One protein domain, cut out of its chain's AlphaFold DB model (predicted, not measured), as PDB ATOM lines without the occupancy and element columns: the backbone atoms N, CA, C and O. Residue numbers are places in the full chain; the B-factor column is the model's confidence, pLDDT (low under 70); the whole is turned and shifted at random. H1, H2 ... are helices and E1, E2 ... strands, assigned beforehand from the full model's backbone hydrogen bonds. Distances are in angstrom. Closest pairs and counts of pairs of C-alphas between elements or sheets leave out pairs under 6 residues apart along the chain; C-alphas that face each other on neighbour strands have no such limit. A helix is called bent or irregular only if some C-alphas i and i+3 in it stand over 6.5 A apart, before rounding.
ATOM      1  N   ASN A   6     -34.441 -11.519   1.781       75.62
ATOM      2  CA  ASN A   6     -34.605 -10.355   2.647       75.62
ATOM      3  C   ASN A   6     -34.964  -9.135   1.790       75.62
ATOM      4  O   ASN A   6     -34.192  -8.772   0.908       75.62
ATOM      5  N   ILE A   7     -36.101  -8.503   2.062       73.69
ATOM      6  CA  ILE A   7     -36.582  -7.311   1.351       73.69
ATOM      7  C   ILE A   7     -36.642  -6.152   2.348       73.69
ATOM      8  O   ILE A   7     -37.163  -6.358   3.450       73.69
ATOM      9  N   PRO A   8     -36.156  -4.946   2.014       75.94
ATOM     10  CA  PRO A   8     -36.286  -3.783   2.882       75.94
ATOM     11  C   PRO A   8     -37.753  -3.468   3.226       75.94
ATOM     12  O   PRO A   8     -38.604  -3.377   2.348       75.94
ATOM     13  N   ILE A   9     -38.075  -3.217   4.500       71.31
ATOM     14  CA  ILE A   9     -39.453  -2.896   4.944       71.31
ATOM     15  C   ILE A   9     -40.023  -1.639   4.280       71.31
ATOM     16  O   ILE A   9     -41.240  -1.512   4.142       71.31
ATOM     17  N   ARG A  10     -39.160  -0.712   3.846       69.62
ATOM     18  CA  ARG A  10     -39.569   0.511   3.134       69.62
ATOM     19  C   ARG A  10     -40.298   0.209   1.819       69.62
ATOM     20  O   ARG A  10     -41.061   1.046   1.355       69.62
ATOM     21  N   GLU A  11     -40.112  -0.992   1.278       68.38
ATOM     22  CA  GLU A  11     -40.724  -1.490   0.043       68.38
ATOM     23  C   GLU A  11     -41.933  -2.401   0.325       68.38
ATOM     24  O   GLU A  11     -42.397  -3.130  -0.546       68.38
ATOM     25  N   LEU A  12     -42.450  -2.403   1.560       74.06
ATOM     26  CA  LEU A  12     -43.555  -3.265   1.962       74.06
ATOM     27  C   LEU A  12     -44.899  -2.537   1.905       74.06
ATOM     28  O   LEU A  12     -45.442  -2.085   2.919       74.06
ATOM     29  N   THR A  13     -45.482  -2.475   0.713       85.81
ATOM     30  CA  THR A  13     -46.872  -2.042   0.536       85.81
ATOM     31  C   THR A  13     -47.811  -3.232   0.334       85.81
ATOM     32  O   THR A  13     -47.394  -4.357   0.055       85.81
ATOM     33  N   LEU A  14     -49.118  -2.992   0.474       88.31
ATOM     34  CA  LEU A  14     -50.138  -3.988   0.137       88.31
ATOM     35  C   LEU A  14     -50.034  -4.436  -1.331       88.31
ATOM     36  O   LEU A  14     -50.293  -5.599  -1.628       88.31
ATOM     37  N   GLU A  15     -49.658  -3.524  -2.223       88.50
ATOM     38  CA  GLU A  15     -49.453  -3.813  -3.641       88.50
ATOM     39  C   GLU A  15     -48.274  -4.767  -3.833       88.50
ATOM     40  O   GLU A  15     -48.453  -5.827  -4.423       88.50
ATOM     41  N   ASN A  16     -47.137  -4.499  -3.183       87.75
ATOM     42  CA  ASN A  16     -45.975  -5.387  -3.260       87.75
ATOM     43  C   ASN A  16     -46.277  -6.781  -2.687       87.75
ATOM     44  O   ASN A  16     -45.849  -7.780  -3.245       87.75
ATOM     45  N   ILE A  17     -47.068  -6.888  -1.614       88.69
ATOM     46  CA  ILE A  17     -47.492  -8.193  -1.074       88.69
ATOM     47  C   ILE A  17     -48.380  -8.951  -2.066       88.69
ATOM     48  O   ILE A  17     -48.262 -10.170  -2.194       88.69
ATOM     49  N   ILE A  18     -49.280  -8.244  -2.753       91.25
ATOM     50  CA  ILE A  18     -50.123  -8.834  -3.793       91.25
ATOM     51  C   ILE A  18     -49.262  -9.302  -4.970       91.25
ATOM     52  O   ILE A  18     -49.478 -10.408  -5.454       91.25
ATOM     53  N   ASP A  19     -48.281  -8.513  -5.400       91.25
ATOM     54  CA  ASP A  19     -47.395  -8.876  -6.506       91.25
ATOM     55  C   ASP A  19     -46.470 -10.044  -6.149       91.25
ATOM     56  O   ASP A  19     -46.340 -10.980  -6.935       91.25
ATOM     57  N   LEU A  20     -45.937 -10.085  -4.925       90.12
ATOM     58  CA  LEU A  20     -45.214 -11.253  -4.408       90.12
ATOM     59  C   LEU A  20     -46.084 -12.513  -4.410       90.12
ATOM     60  O   LEU A  20     -45.601 -13.605  -4.713       90.12
ATOM     61  N   PHE A  21     -47.373 -12.370  -4.098       91.44
ATOM     62  CA  PHE A  21     -48.302 -13.489  -4.158       91.44
ATOM     63  C   PHE A  21     -48.616 -13.924  -5.597       91.44
ATOM     64  O   PHE A  21     -48.744 -15.118  -5.841       91.44
ATOM     65  N   LYS A  22     -48.685 -12.995  -6.560       92.00
ATOM     66  CA  LYS A  22     -48.806 -13.336  -7.990       92.00
ATOM     67  C   LYS A  22     -47.589 -14.116  -8.477       92.00
ATOM     68  O   LYS A  22     -47.757 -15.190  -9.034       92.00
ATOM     69  N   ILE A  23     -46.379 -13.640  -8.165       91.69
ATOM     70  CA  ILE A  23     -45.124 -14.338  -8.493       91.69
ATOM     71  C   ILE A  23     -45.132 -15.758  -7.919       91.69
ATOM     72  O   ILE A  23     -44.711 -16.710  -8.579       91.69
ATOM     73  N   PHE A  24     -45.633 -15.919  -6.692       89.88
ATOM     74  CA  PHE A  24     -45.843 -17.229  -6.088       89.88
ATOM     75  C   PHE A  24     -46.837 -18.078  -6.890       89.88
ATOM     76  O   PHE A  24     -46.510 -19.208  -7.239       89.88
ATOM     77  N   CYS A  25     -48.021 -17.559  -7.209       88.94
ATOM     78  CA  CYS A  25     -49.009 -18.281  -8.005       88.94
ATOM     79  C   CYS A  25     -48.434 -18.742  -9.352       88.94
ATOM     80  O   CYS A  25     -48.504 -19.928  -9.662       88.94
ATOM     81  N   ASP A  26     -47.766 -17.848 -10.078       89.94
ATOM     82  CA  ASP A  26     -47.164 -18.141 -11.380       89.94
ATOM     83  C   ASP A  26     -46.069 -19.217 -11.274       89.94
ATOM     84  O   ASP A  26     -46.011 -20.144 -12.079       89.94
ATOM     85  N   SER A  27     -45.224 -19.146 -10.239       87.44
ATOM     86  CA  SER A  27     -44.109 -20.089 -10.041       87.44
ATOM     87  C   SER A  27     -44.552 -21.508  -9.682       87.44
ATOM     88  O   SER A  27     -43.786 -22.456  -9.869       87.44
ATOM     89  N   PHE A  28     -45.756 -21.650  -9.128       83.88
ATOM     90  CA  PHE A  28     -46.331 -22.921  -8.686       83.88
ATOM     91  C   PHE A  28     -47.544 -23.344  -9.525       83.88
ATOM     92  O   PHE A  28     -48.243 -24.275  -9.127       83.88
ATOM     93  N   GLU A  29     -47.780 -22.682 -10.664       85.75
ATOM     94  CA  GLU A  29     -48.888 -22.967 -11.588       85.75
ATOM     95  C   GLU A  29     -50.262 -22.946 -10.887       85.75
ATOM     96  O   GLU A  29     -51.142 -23.770 -11.135       85.75
ATOM     97  N   LEU A  30     -50.439 -21.996  -9.965       85.88
ATOM     98  CA  LEU A  30     -51.669 -21.788  -9.210       85.88
ATOM     99  C   LEU A  30     -52.459 -20.619  -9.794       85.88
ATOM    100  O   LEU A  30     -51.903 -19.579 -10.134       85.88
ATOM    101  N   GLU A  31     -53.781 -20.742  -9.805       88.75
ATOM    102  CA  GLU A  31     -54.655 -19.621 -10.138       88.75
ATOM    103  C   GLU A  31     -54.810 -18.679  -8.935       88.75
ATOM    104  O   GLU A  31     -55.159 -19.104  -7.831       88.75
ATOM    105  N   MET A  32     -54.585 -17.379  -9.146       90.06
ATOM    106  CA  MET A  32     -54.887 -16.356  -8.146       90.06
ATOM    107  C   MET A  32     -56.374 -15.990  -8.200       90.06
ATOM    108  O   MET A  32     -56.854 -15.372  -9.148       90.06
ATOM    109  N   THR A  33     -57.111 -16.298  -7.140       90.06
ATOM    110  CA  THR A  33     -58.550 -16.042  -7.052       90.06
ATOM    111  C   THR A  33     -58.864 -14.704  -6.373       90.06
ATOM    112  O   THR A  33     -58.104 -14.161  -5.564       90.06
ATOM    113  N   ALA A  34     -60.084 -14.198  -6.582       90.12
ATOM    114  CA  ALA A  34     -60.586 -13.022  -5.863       90.12
ATOM    115  C   ALA A  34     -60.634 -13.212  -4.330       90.12
ATOM    116  O   ALA A  34     -60.642 -12.236  -3.572       90.12
ATOM    117  N   ARG A  35     -60.687 -14.462  -3.842       90.31
ATOM    118  CA  ARG A  35     -60.638 -14.768  -2.406       90.31
ATOM    119  C   ARG A  35     -59.247 -14.507  -1.836       90.31
ATOM    120  O   ARG A  35     -59.169 -13.923  -0.755       90.31
ATOM    121  N   ASP A  36     -58.198 -14.865  -2.567       90.00
ATOM    122  CA  ASP A  36     -56.809 -14.655  -2.154       90.00
ATOM    123  C   ASP A  36     -56.517 -13.160  -2.029       90.00
ATOM    124  O   ASP A  36     -56.074 -12.687  -0.982       90.00
ATOM    125  N   VAL A  37     -56.917 -12.381  -3.043       88.81
ATOM    126  CA  VAL A  37     -56.807 -10.915  -3.026       88.81
ATOM    127  C   VAL A  37     -57.506 -10.333  -1.795       88.81
ATOM    128  O   VAL A  37     -56.933  -9.524  -1.066       88.81
ATOM    129  N   ARG A  38     -58.752 -10.749  -1.525       91.44
ATOM    130  CA  ARG A  38     -59.501 -10.271  -0.351       91.44
ATOM    131  C   ARG A  38     -58.829 -10.659   0.961       91.44
ATOM    132  O   ARG A  38     -58.838  -9.852   1.891       91.44
ATOM    133  N   PHE A  39     -58.259 -11.859   1.058       92.25
ATOM    134  CA  PHE A  39     -57.513 -12.279   2.239       92.25
ATOM    135  C   PHE A  39     -56.294 -11.382   2.466       92.25
ATOM    136  O   PHE A  39     -56.152 -10.840   3.564       92.25
ATOM    137  N   LEU A  40     -55.464 -11.166   1.442       91.06
ATOM    138  CA  LEU A  40     -54.255 -10.342   1.544       91.06
ATOM    139  C   LEU A  40     -54.594  -8.903   1.957       91.06
ATOM    140  O   LEU A  40     -53.984  -8.375   2.888       91.06
ATOM    141  N   LYS A  41     -55.635  -8.314   1.350       88.50
ATOM    142  CA  LYS A  41     -56.117  -6.957   1.669       88.50
ATOM    143  C   LYS A  41     -56.648  -6.824   3.098       88.50
ATOM    144  O   LYS A  41     -56.344  -5.850   3.782       88.50
ATOM    145  N   ASN A  42     -57.444  -7.789   3.563       87.50
ATOM    146  CA  ASN A  42     -58.194  -7.637   4.813       87.50
ATOM    147  C   ASN A  42     -57.498  -8.224   6.040       87.50
ATOM    148  O   ASN A  42     -57.654  -7.686   7.138       87.50
ATOM    149  N   ARG A  43     -56.790  -9.344   5.874       85.62
ATOM    150  CA  ARG A  43     -56.202 -10.128   6.968       85.62
ATOM    151  C   ARG A  43     -54.693 -10.243   6.839       85.62
ATOM    152  O   ARG A  43     -54.017  -9.969   7.819       85.62
ATOM    153  N   GLY A  44     -54.178 -10.556   5.652       86.00
ATOM    154  CA  GLY A  44     -52.744 -10.746   5.425       86.00
ATOM    155  C   GLY A  44     -51.925  -9.516   5.812       86.00
ATOM    156  O   GLY A  44     -51.076  -9.593   6.694       86.00
ATOM    157  N   PHE A  45     -52.233  -8.354   5.233       86.62
ATOM    158  CA  PHE A  45     -51.490  -7.122   5.518       86.62
ATOM    159  C   PHE A  45     -51.647  -6.636   6.967       86.62
ATOM    160  O   PHE A  45     -50.695  -6.144   7.571       86.62
ATOM    161  N   LYS A  46     -52.840  -6.802   7.554       85.94
ATOM    162  CA  LYS A  46     -53.079  -6.452   8.964       85.94
ATOM    163  C   LYS A  46     -52.314  -7.374   9.915       85.94
ATOM    164  O   LYS A  46     -51.755  -6.875  10.885       85.94
ATOM    165  N   GLY A  47     -52.297  -8.679   9.635       84.94
ATOM    166  CA  GLY A  47     -51.530  -9.674  10.384       84.94
ATOM    167  C   GLY A  47     -50.040  -9.373  10.318       84.94
ATOM    168  O   GLY A  47     -49.405  -9.235  11.355       84.94
ATOM    169  N   LEU A  48     -49.522  -9.084   9.122       86.62
ATOM    170  CA  LEU A  48     -48.121  -8.715   8.943       86.62
ATOM    171  C   LEU A  48     -47.726  -7.487   9.774       86.62
ATOM    172  O   LEU A  48     -46.691  -7.509  10.425       86.62
ATOM    173  N   LYS A  49     -48.569  -6.446   9.824       83.50
ATOM    174  CA  LYS A  49     -48.300  -5.246  10.640       83.50
ATOM    175  C   LYS A  49     -48.402  -5.464  12.151       83.50
ATOM    176  O   LYS A  49     -47.768  -4.727  12.897       83.50
ATOM    177  N   LYS A  50     -49.250  -6.389  12.609       86.25
ATOM    178  CA  LYS A  50     -49.495  -6.616  14.045       86.25
ATOM    179  C   LYS A  50     -48.587  -7.684  14.640       86.25
ATOM    180  O   LYS A  50     -48.097  -7.519  15.748       86.25
ATOM    181  N   GLU A  51     -48.409  -8.774  13.911       88.56
ATOM    182  CA  GLU A  51     -47.743  -9.994  14.369       88.56
ATOM    183  C   GLU A  51     -46.375 -10.177  13.702       88.56
ATOM    184  O   GLU A  51     -45.635 -11.094  14.045       88.56
ATOM    185  N   GLY A  52     -46.028  -9.326  12.729       88.62
ATOM    186  CA  GLY A  52     -44.800  -9.472  11.955       88.62
ATOM    187  C   GLY A  52     -44.820 -10.700  11.050       88.62
ATOM    188  O   GLY A  52     -43.767 -11.104  10.572       88.62
ATOM    189  N   VAL A  53     -45.976 -11.333  10.819       90.75
ATOM    190  CA  VAL A  53     -46.090 -12.555  10.013       90.75
ATOM    191  C   VAL A  53     -47.355 -12.528   9.155       90.75
ATOM    192  O   VAL A  53     -48.428 -12.122   9.594       90.75
ATOM    193  N   LEU A  54     -47.223 -12.998   7.919       91.75
ATOM    194  CA  LEU A  54     -48.305 -13.371   7.020       91.75
ATOM    195  C   LEU A  54     -48.067 -14.817   6.595       91.75
ATOM    196  O   LEU A  54     -47.078 -15.119   5.932       91.75
ATOM    197  N   GLU A  55     -48.996 -15.696   6.952       90.75
ATOM    198  CA  GLU A  55     -49.067 -17.060   6.434       90.75
ATOM    199  C   GLU A  55     -50.328 -17.196   5.584       90.75
ATOM    200  O   GLU A  55     -51.432 -16.855   6.020       90.75
ATOM    201  N   TYR A  56     -50.171 -17.722   4.372       89.56
ATOM    202  CA  TYR A  56     -51.294 -18.064   3.519       89.56
ATOM    203  C   TYR A  56     -51.121 -19.430   2.866       89.56
ATOM    204  O   TYR A  56     -50.037 -19.791   2.414       89.56
ATOM    205  N   ARG A  57     -52.210 -20.196   2.792       85.75
ATOM    206  CA  ARG A  57     -52.242 -21.511   2.149       85.75
ATOM    207  C   ARG A  57     -53.144 -21.435   0.923       85.75
ATOM    208  O   ARG A  57     -54.363 -21.438   1.071       85.75
ATOM    209  N   ALA A  58     -52.535 -21.373  -0.257       79.25
ATOM    210  CA  ALA A  58     -53.259 -21.277  -1.523       79.25
ATOM    211  C   ALA A  58     -53.866 -22.624  -1.956       79.25
ATOM    212  O   ALA A  58     -54.964 -22.660  -2.499       79.25
ATOM    213  N   SER A  59     -53.193 -23.740  -1.661       74.31
ATOM    214  CA  SER A  59     -53.668 -25.090  -1.984       74.31
ATOM    215  C   SER A  59     -53.264 -26.110  -0.913       74.31
ATOM    216  O   SER A  59     -52.521 -25.812   0.032       74.31
ATOM    217  N   LEU A  60     -53.777 -27.340  -1.029       71.00
ATOM    218  CA  LEU A  60     -53.372 -28.465  -0.186       71.00
ATOM    219  C   LEU A  60     -51.884 -28.763  -0.397       71.00
ATOM    220  O   LEU A  60     -51.495 -29.457  -1.321       71.00
ATOM    221  N   GLY A  61     -51.056 -28.221   0.493       71.38
ATOM    222  CA  GLY A  61     -49.632 -28.532   0.557       71.38
ATOM    223  C   GLY A  61     -48.717 -27.351   0.273       71.38
ATOM    224  O   GLY A  61     -47.578 -27.405   0.719       71.38
ATOM    225  N   THR A  62     -49.200 -26.273  -0.350       80.19
ATOM    226  CA  THR A  62     -48.364 -25.118  -0.716       80.19
ATOM    227  C   THR A  62     -48.717 -23.892   0.126       80.19
ATOM    228  O   THR A  62     -49.865 -23.439   0.167       80.19
ATOM    229  N   LYS A  63     -47.716 -23.361   0.829       86.69
ATOM    230  CA  LYS A  63     -47.830 -22.212   1.728       86.69
ATOM    231  C   LYS A  63     -46.923 -21.071   1.291       86.69
ATOM    232  O   LYS A  63     -45.731 -21.286   1.080       86.69
ATOM    233  N   PHE A  64     -47.481 -19.873   1.274       89.38
ATOM    234  CA  PHE A  64     -46.798 -18.602   1.097       89.38
ATOM    235  C   PHE A  64     -46.585 -17.941   2.462       89.38
ATOM    236  O   PHE A  64     -47.532 -17.816   3.244       89.38
ATOM    237  N   PHE A  65     -45.350 -17.533   2.750       90.56
ATOM    238  CA  PHE A  65     -44.984 -16.886   4.005       90.56
ATOM    239  C   PHE A  65     -44.244 -15.574   3.775       90.56
ATOM    240  O   PHE A  65     -43.319 -15.507   2.965       90.56
ATOM    241  N   ILE A  66     -44.608 -14.572   4.574       90.81
ATOM    242  CA  ILE A  66     -43.844 -13.343   4.773       90.81
ATOM    243  C   ILE A  66     -43.635 -13.152   6.276       90.81
ATOM    244  O   ILE A  66     -44.594 -13.221   7.039       90.81
ATOM    245  N   GLN A  67     -42.411 -12.875   6.713       91.00
ATOM    246  CA  GLN A  67     -42.110 -12.545   8.106       91.00
ATOM    247  C   GLN A  67     -41.241 -11.302   8.205       91.00
ATOM    248  O   GLN A  67     -40.174 -11.231   7.612       91.00
ATOM    249  N   GLN A  68     -41.650 -10.359   9.034       87.81
ATOM    250  CA  GLN A  68     -40.854  -9.220   9.438       87.81
ATOM    251  C   GLN A  68     -39.677  -9.665  10.317       87.81
ATOM    252  O   GLN A  68     -39.845 -10.344  11.331       87.81
ATOM    253  N   ARG A  69     -38.464  -9.274   9.927       85.75
ATOM    254  CA  ARG A  69     -37.222  -9.488  10.670       85.75
ATOM    255  C   ARG A  69     -36.648  -8.142  11.086       85.75
ATOM    256  O   ARG A  69     -36.096  -7.395  10.277       85.75
ATOM    257  N   GLY A  70     -36.774  -7.863  12.380       79.44
ATOM    258  CA  GLY A  70     -36.358  -6.590  12.954       79.44
ATOM    259  C   GLY A  70     -37.174  -5.416  12.409       79.44
ATOM    260  O   GLY A  70     -38.352  -5.548  12.067       79.44
ATOM    261  N   THR A  71     -36.531  -4.255  12.357       75.25
ATOM    262  CA  THR A  71     -37.148  -2.979  11.970       75.25
ATOM    263  C   THR A  71     -37.085  -2.687  10.482       75.25
ATOM    264  O   THR A  71     -37.844  -1.839  10.021       75.25
ATOM    265  N   ASP A  72     -36.234  -3.395   9.730       80.19
ATOM    266  CA  ASP A  72     -35.854  -2.958   8.381       80.19
ATOM    267  C   ASP A  72     -35.968  -4.023   7.293       80.19
ATOM    268  O   ASP A  72     -35.775  -3.693   6.127       80.19
ATOM    269  N   SER A  73     -36.306  -5.275   7.615       82.44
ATOM    270  CA  SER A  73     -36.397  -6.328   6.600       82.44
ATOM    271  C   SER A  73     -37.612  -7.231   6.767       82.44
ATOM    272  O   SER A  73     -38.092  -7.455   7.877       82.44
ATOM    273  N   ILE A  74     -38.106  -7.776   5.661       84.50
ATOM    274  CA  ILE A  74     -38.991  -8.938   5.646       84.50
ATOM    275  C   ILE A  74     -38.284 -10.111   4.980       84.50
ATOM    276  O   ILE A  74     -37.430  -9.929   4.122       84.50
ATOM    277  N   GLN A  75     -38.679 -11.312   5.352       87.38
ATOM    278  CA  GLN A  75     -38.291 -12.559   4.731       87.38
ATOM    279  C   GLN A  75     -39.488 -13.147   4.011       87.38
ATOM    280  O   GLN A  75     -40.561 -13.254   4.601       87.38
ATOM    281  N   VAL A  76     -39.294 -13.560   2.764       86.44
ATOM    282  CA  VAL A  76     -40.314 -14.258   1.975       86.44
ATOM    283  C   VAL A  76     -39.829 -15.663   1.668       86.44
ATOM    284  O   VAL A  76     -38.684 -15.831   1.249       86.44
ATOM    285  N   TRP A  77     -40.682 -16.668   1.882       86.44
ATOM    286  CA  TRP A  77     -40.393 -18.058   1.518       86.44
ATOM    287  C   TRP A  77     -41.664 -18.876   1.271       86.44
ATOM    288  O   TRP A  77     -42.781 -18.468   1.589       86.44
ATOM    289  N   VAL A  78     -41.473 -20.073   0.711       82.56
ATOM    290  CA  VAL A  78     -42.543 -21.022   0.391       82.56
ATOM    291  C   VAL A  78     -42.250 -22.386   1.003       82.56
ATOM    292  O   VAL A  78     -41.106 -22.850   1.007       82.56
ATOM    293  N   ASN A  79     -43.298 -23.050   1.491       78.94
ATOM    294  CA  ASN A  79     -43.250 -24.453   1.895       78.94
ATOM    295  C   ASN A  79     -44.221 -25.276   1.038       78.94
ATOM    296  O   ASN A  79     -45.354 -24.853   0.835       78.94
ATOM    297  N   THR A  80     -43.779 -26.434   0.548       74.12
ATOM    298  CA  THR A  80     -44.560 -27.336  -0.313       74.12
ATOM    299  C   THR A  80     -44.526 -28.750   0.258       74.12
ATOM    300  O   THR A  80     -43.470 -29.196   0.709       74.12
ATOM    301  N   ALA A  81     -45.657 -29.458   0.237       67.12
ATOM    302  CA  ALA A  81     -45.759 -30.835   0.726       67.12
ATOM    303  C   ALA A  81     -45.130 -31.865  -0.231       67.12
ATOM    304  O   ALA A  81     -44.657 -32.903   0.221       67.12
ATOM    305  N   GLU A  82     -45.081 -31.574  -1.533       64.56
ATOM    306  CA  GLU A  82     -44.494 -32.460  -2.544       64.56
ATOM    307  C   GLU A  82     -43.019 -32.108  -2.785       64.56
ATOM    308  O   GLU A  82     -42.670 -30.935  -2.916       64.56
ATOM    309  N   TYR A  83     -42.130 -33.112  -2.785       52.00
ATOM    310  CA  TYR A  83     -40.672 -32.901  -2.739       52.00
ATOM    311  C   TYR A  83     -40.009 -32.810  -4.129       52.00
ATOM    312  O   TYR A  83     -39.025 -32.087  -4.275       52.00
ATOM    313  N   ASN A  84     -40.545 -33.490  -5.155       52.25
ATOM    314  CA  ASN A  84     -39.839 -33.695  -6.433       52.25
ATOM    315  C   ASN A  84     -40.077 -32.595  -7.490       52.25
ATOM    316  O   ASN A  84     -39.129 -32.208  -8.163       52.25
ATOM    317  N   SER A  85     -41.284 -32.026  -7.599       59.47
ATOM    318  CA  SER A  85     -41.581 -30.849  -8.450       59.47
ATOM    319  C   SER A  85     -41.196 -29.518  -7.783       59.47
ATOM    320  O   SER A  85     -41.005 -28.492  -8.435       59.47
ATOM    321  N   ALA A  86     -41.016 -29.539  -6.462       70.25
ATOM    322  CA  ALA A  86     -40.858 -28.335  -5.667       70.25
ATOM    323  C   ALA A  86     -39.486 -27.672  -5.755       70.25
ATOM    324  O   ALA A  86     -39.383 -26.490  -5.438       70.25
ATOM    325  N   LEU A  87     -38.416 -28.387  -6.111       77.19
ATOM    326  CA  LEU A  87     -37.084 -27.777  -6.107       77.19
ATOM    327  C   LEU A  87     -36.928 -26.762  -7.249       77.19
ATOM    328  O   LEU A  87     -36.425 -25.664  -7.024       77.19
ATOM    329  N   GLU A  88     -37.378 -27.113  -8.454       81.31
ATOM    330  CA  GLU A  88     -37.311 -26.238  -9.629       81.31
ATOM    331  C   GLU A  88     -38.258 -25.040  -9.491       81.31
ATOM    332  O   GLU A  88     -37.839 -23.903  -9.684       81.31
ATOM    333  N   GLN A  89     -39.498 -25.269  -9.049       82.88
ATOM    334  CA  GLN A  89     -40.469 -24.199  -8.792       82.88
ATOM    335  C   GLN A  89     -39.980 -23.226  -7.711       82.88
ATOM    336  O   GLN A  89     -40.102 -22.013  -7.856       82.88
ATOM    337  N   LYS A  90     -39.334 -23.732  -6.649       81.88
ATOM    338  CA  LYS A  90     -38.712 -22.874  -5.628       81.88
ATOM    339  C   LYS A  90     -37.569 -22.040  -6.194       81.88
ATOM    340  O   LYS A  90     -37.450 -20.881  -5.805       81.88
ATOM    341  N   LYS A  91     -36.746 -22.579  -7.101       84.00
ATOM    342  CA  LYS A  91     -35.703 -21.798  -7.791       84.00
ATOM    343  C   LYS A  91     -36.321 -20.695  -8.654       84.00
ATOM    344  O   LYS A  91     -35.988 -19.537  -8.427       84.00
ATOM    345  N   LYS A  92     -37.291 -21.036  -9.513       85.06
ATOM    346  CA  LYS A  92     -38.039 -20.071 -10.344       85.06
ATOM    347  C   LYS A  92     -38.638 -18.939  -9.507       85.06
ATOM    348  O   LYS A  92     -38.425 -17.770  -9.802       85.06
ATOM    349  N   TYR A  93     -39.292 -19.287  -8.400       88.12
ATOM    350  CA  TYR A  93     -39.851 -18.319  -7.458       88.12
ATOM    351  C   TYR A  93     -38.796 -17.380  -6.864       88.12
ATOM    352  O   TYR A  93     -39.020 -16.180  -6.720       88.12
ATOM    353  N   SER A  94     -37.627 -17.925  -6.527       85.62
ATOM    354  CA  SER A  94     -36.532 -17.149  -5.937       85.62
ATOM    355  C   SER A  94     -35.978 -16.123  -6.914       85.62
ATOM    356  O   SER A  94     -35.787 -14.966  -6.553       85.62
ATOM    357  N   GLU A  95     -35.732 -16.562  -8.146       87.25
ATOM    358  CA  GLU A  95     -35.232 -15.725  -9.235       87.25
ATOM    359  C   GLU A  95     -36.235 -14.617  -9.565       87.25
ATOM    360  O   GLU A  95     -35.864 -13.447  -9.593       87.25
ATOM    361  N   ALA A  96     -37.523 -14.958  -9.676       89.00
ATOM    362  CA  ALA A  96     -38.580 -13.997  -9.970       89.00
ATOM    363  C   ALA A  96     -38.730 -12.909  -8.892       89.00
ATOM    364  O   ALA A  96     -38.923 -11.740  -9.223       89.00
ATOM    365  N   ILE A  97     -38.602 -13.258  -7.605       86.81
ATOM    366  CA  ILE A  97     -38.602 -12.257  -6.527       86.81
ATOM    367  C   ILE A  97     -37.374 -11.351  -6.619       86.81
ATOM    368  O   ILE A  97     -37.503 -10.138  -6.470       86.81
ATOM    369  N   ILE A  98     -36.186 -11.916  -6.843       85.69
ATOM    370  CA  ILE A  98     -34.956 -11.122  -6.957       85.69
ATOM    371  C   ILE A  98     -35.076 -10.128  -8.117       85.69
ATOM    372  O   ILE A  98     -34.742  -8.957  -7.953       85.69
ATOM    373  N   ASP A  99     -35.583 -10.573  -9.265       87.50
ATOM    374  CA  ASP A  99     -35.765  -9.725 -10.443       87.50
ATOM    375  C   ASP A  99     -36.835  -8.649 -10.240       87.50
ATOM    376  O   ASP A  99     -36.694  -7.545 -10.764       87.50
ATOM    377  N   TYR A 100     -37.879  -8.939  -9.460       87.19
ATOM    378  CA  TYR A 100     -38.898  -7.961  -9.085       87.19
ATOM    379  C   TYR A 100     -38.311  -6.793  -8.273       87.19
ATOM    380  O   TYR A 100     -38.658  -5.650  -8.541       87.19
ATOM    381  N   PHE A 101     -37.377  -7.051  -7.350       78.50
ATOM    382  CA  PHE A 101     -36.745  -6.009  -6.519       78.50
ATOM    383  C   PHE A 101     -35.524  -5.323  -7.148       78.50
ATOM    384  O   PHE A 101     -34.957  -4.405  -6.561       78.50
ATOM    385  N   ARG A 102     -35.074  -5.771  -8.324       79.88
ATOM    386  CA  ARG A 102     -33.974  -5.133  -9.070       79.88
ATOM    387  C   ARG A 102     -34.437  -4.036 -10.034       79.88
ATOM    388  O   ARG A 102     -33.578  -3.330 -10.563       79.88
ATOM    389  N   LYS A 103     -35.738  -3.954 -10.314       66.38
ATOM    390  CA  LYS A 103     -36.359  -2.985 -11.231       66.38
ATOM    391  C   LYS A 103     -36.838  -1.754 -10.476       66.38
ATOM    392  O   LYS A 103     -36.763  -0.665 -11.084       66.38
TER     393      LYS A 103
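Overview. This is residues 6 to 103 of the 103 residues of an uncharacterized protein of Euryarchaeota archaeon SM23-78 (UniProt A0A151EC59). A twisted sheet of four strands is covered on one face by three helices, and its other face is bare. H1 sits in the middle of the helix layer, between H2 over the E2 edge and H3 over E4; H2 and H3 stay apart. The printed part has 98 residues, with three named helices and four named strands in the order E1 H1 H2 E2 E3 E4 H3; the class is mixed, helices and strands. The sheet's order is E1 E4 E3 E2, antiparallel throughout. The whole is compact and rounded, with a radius of gyration of the C-alphas of 12.8 A and spans of 36 by 29 by 21 A.

Arrangement. E2, residues 53 to 59, E3, residues 62 to 69, and E4, residues 73 to 80, form a meander, each strand the antiparallel neighbour of the one before. E2 and E3 are a hairpin, with N 56 and O 64 at 2.9 A and N 64 and O 56 at 2.8 A, within hydrogen-bond range. E3 and E4 are also a hairpin, with N 67 and O 75 at 2.8 A. The edge strand E1, residues 6 to 8, is antiparallel to E4, with N 7 and O 74 at 2.8 A. Two layers are formed by this sheet and the helices on one face of it: H1, residues 14 to 27, H2, residues 34 to 51, and H3, residues 86 to 101. H1 has a height over the sheet of 10.2 A and runs slantwise to the strands, at 36 degrees to E3 on the local plane. H2, at a height of 8.4 A, lies over E2 and runs along the strands; the closest C-alphas of the two are those of Leu 48 and Leu 54, 5.0 A apart. H3, at a height of 9.7 A, lies over E4 and, only just, over E1, on which 3 of its C-alphas fall. With residues 14 to 18 alone, H1 touches H2 at a steep tilt of 58 degrees, opposite ways; their closest C-alphas, those of Leu 14 and Phe 45, are 6.4 A apart. H1 touches H3, closest at the C-alphas of Ser 27 and Tyr 93, 5.3 A apart. In H1 and H3 every O i to N i+4 pair is within hydrogen-bond range; in H2 11 of 14 are.

Along the chain. E1 begins at C-alpha 6, (-34.605, -10.355, 2.647), and is 6.8 A long. H1 measures 20.0 A, H2 24.2 A and H3 22.7 A, the last ending at C-alpha 101, (-36.745, -6.009, -6.519). H2 has a kink of 31 degrees near residue 43 and is only just irregular: C-alphas 42 and 45 are 6.8 A apart. E2 is 18.9 A long, E3 22.3 A and E4 23.6 A.

Size, cuts and confidence. The two C-alphas farthest apart, those of Thr 71 and Asn 84, are 35.9 A apart. The printed part has no cut and no long link. Mean pLDDT of the printed part is 83.4; residues 10 to 11, 81 to 85 and 103 are under 70.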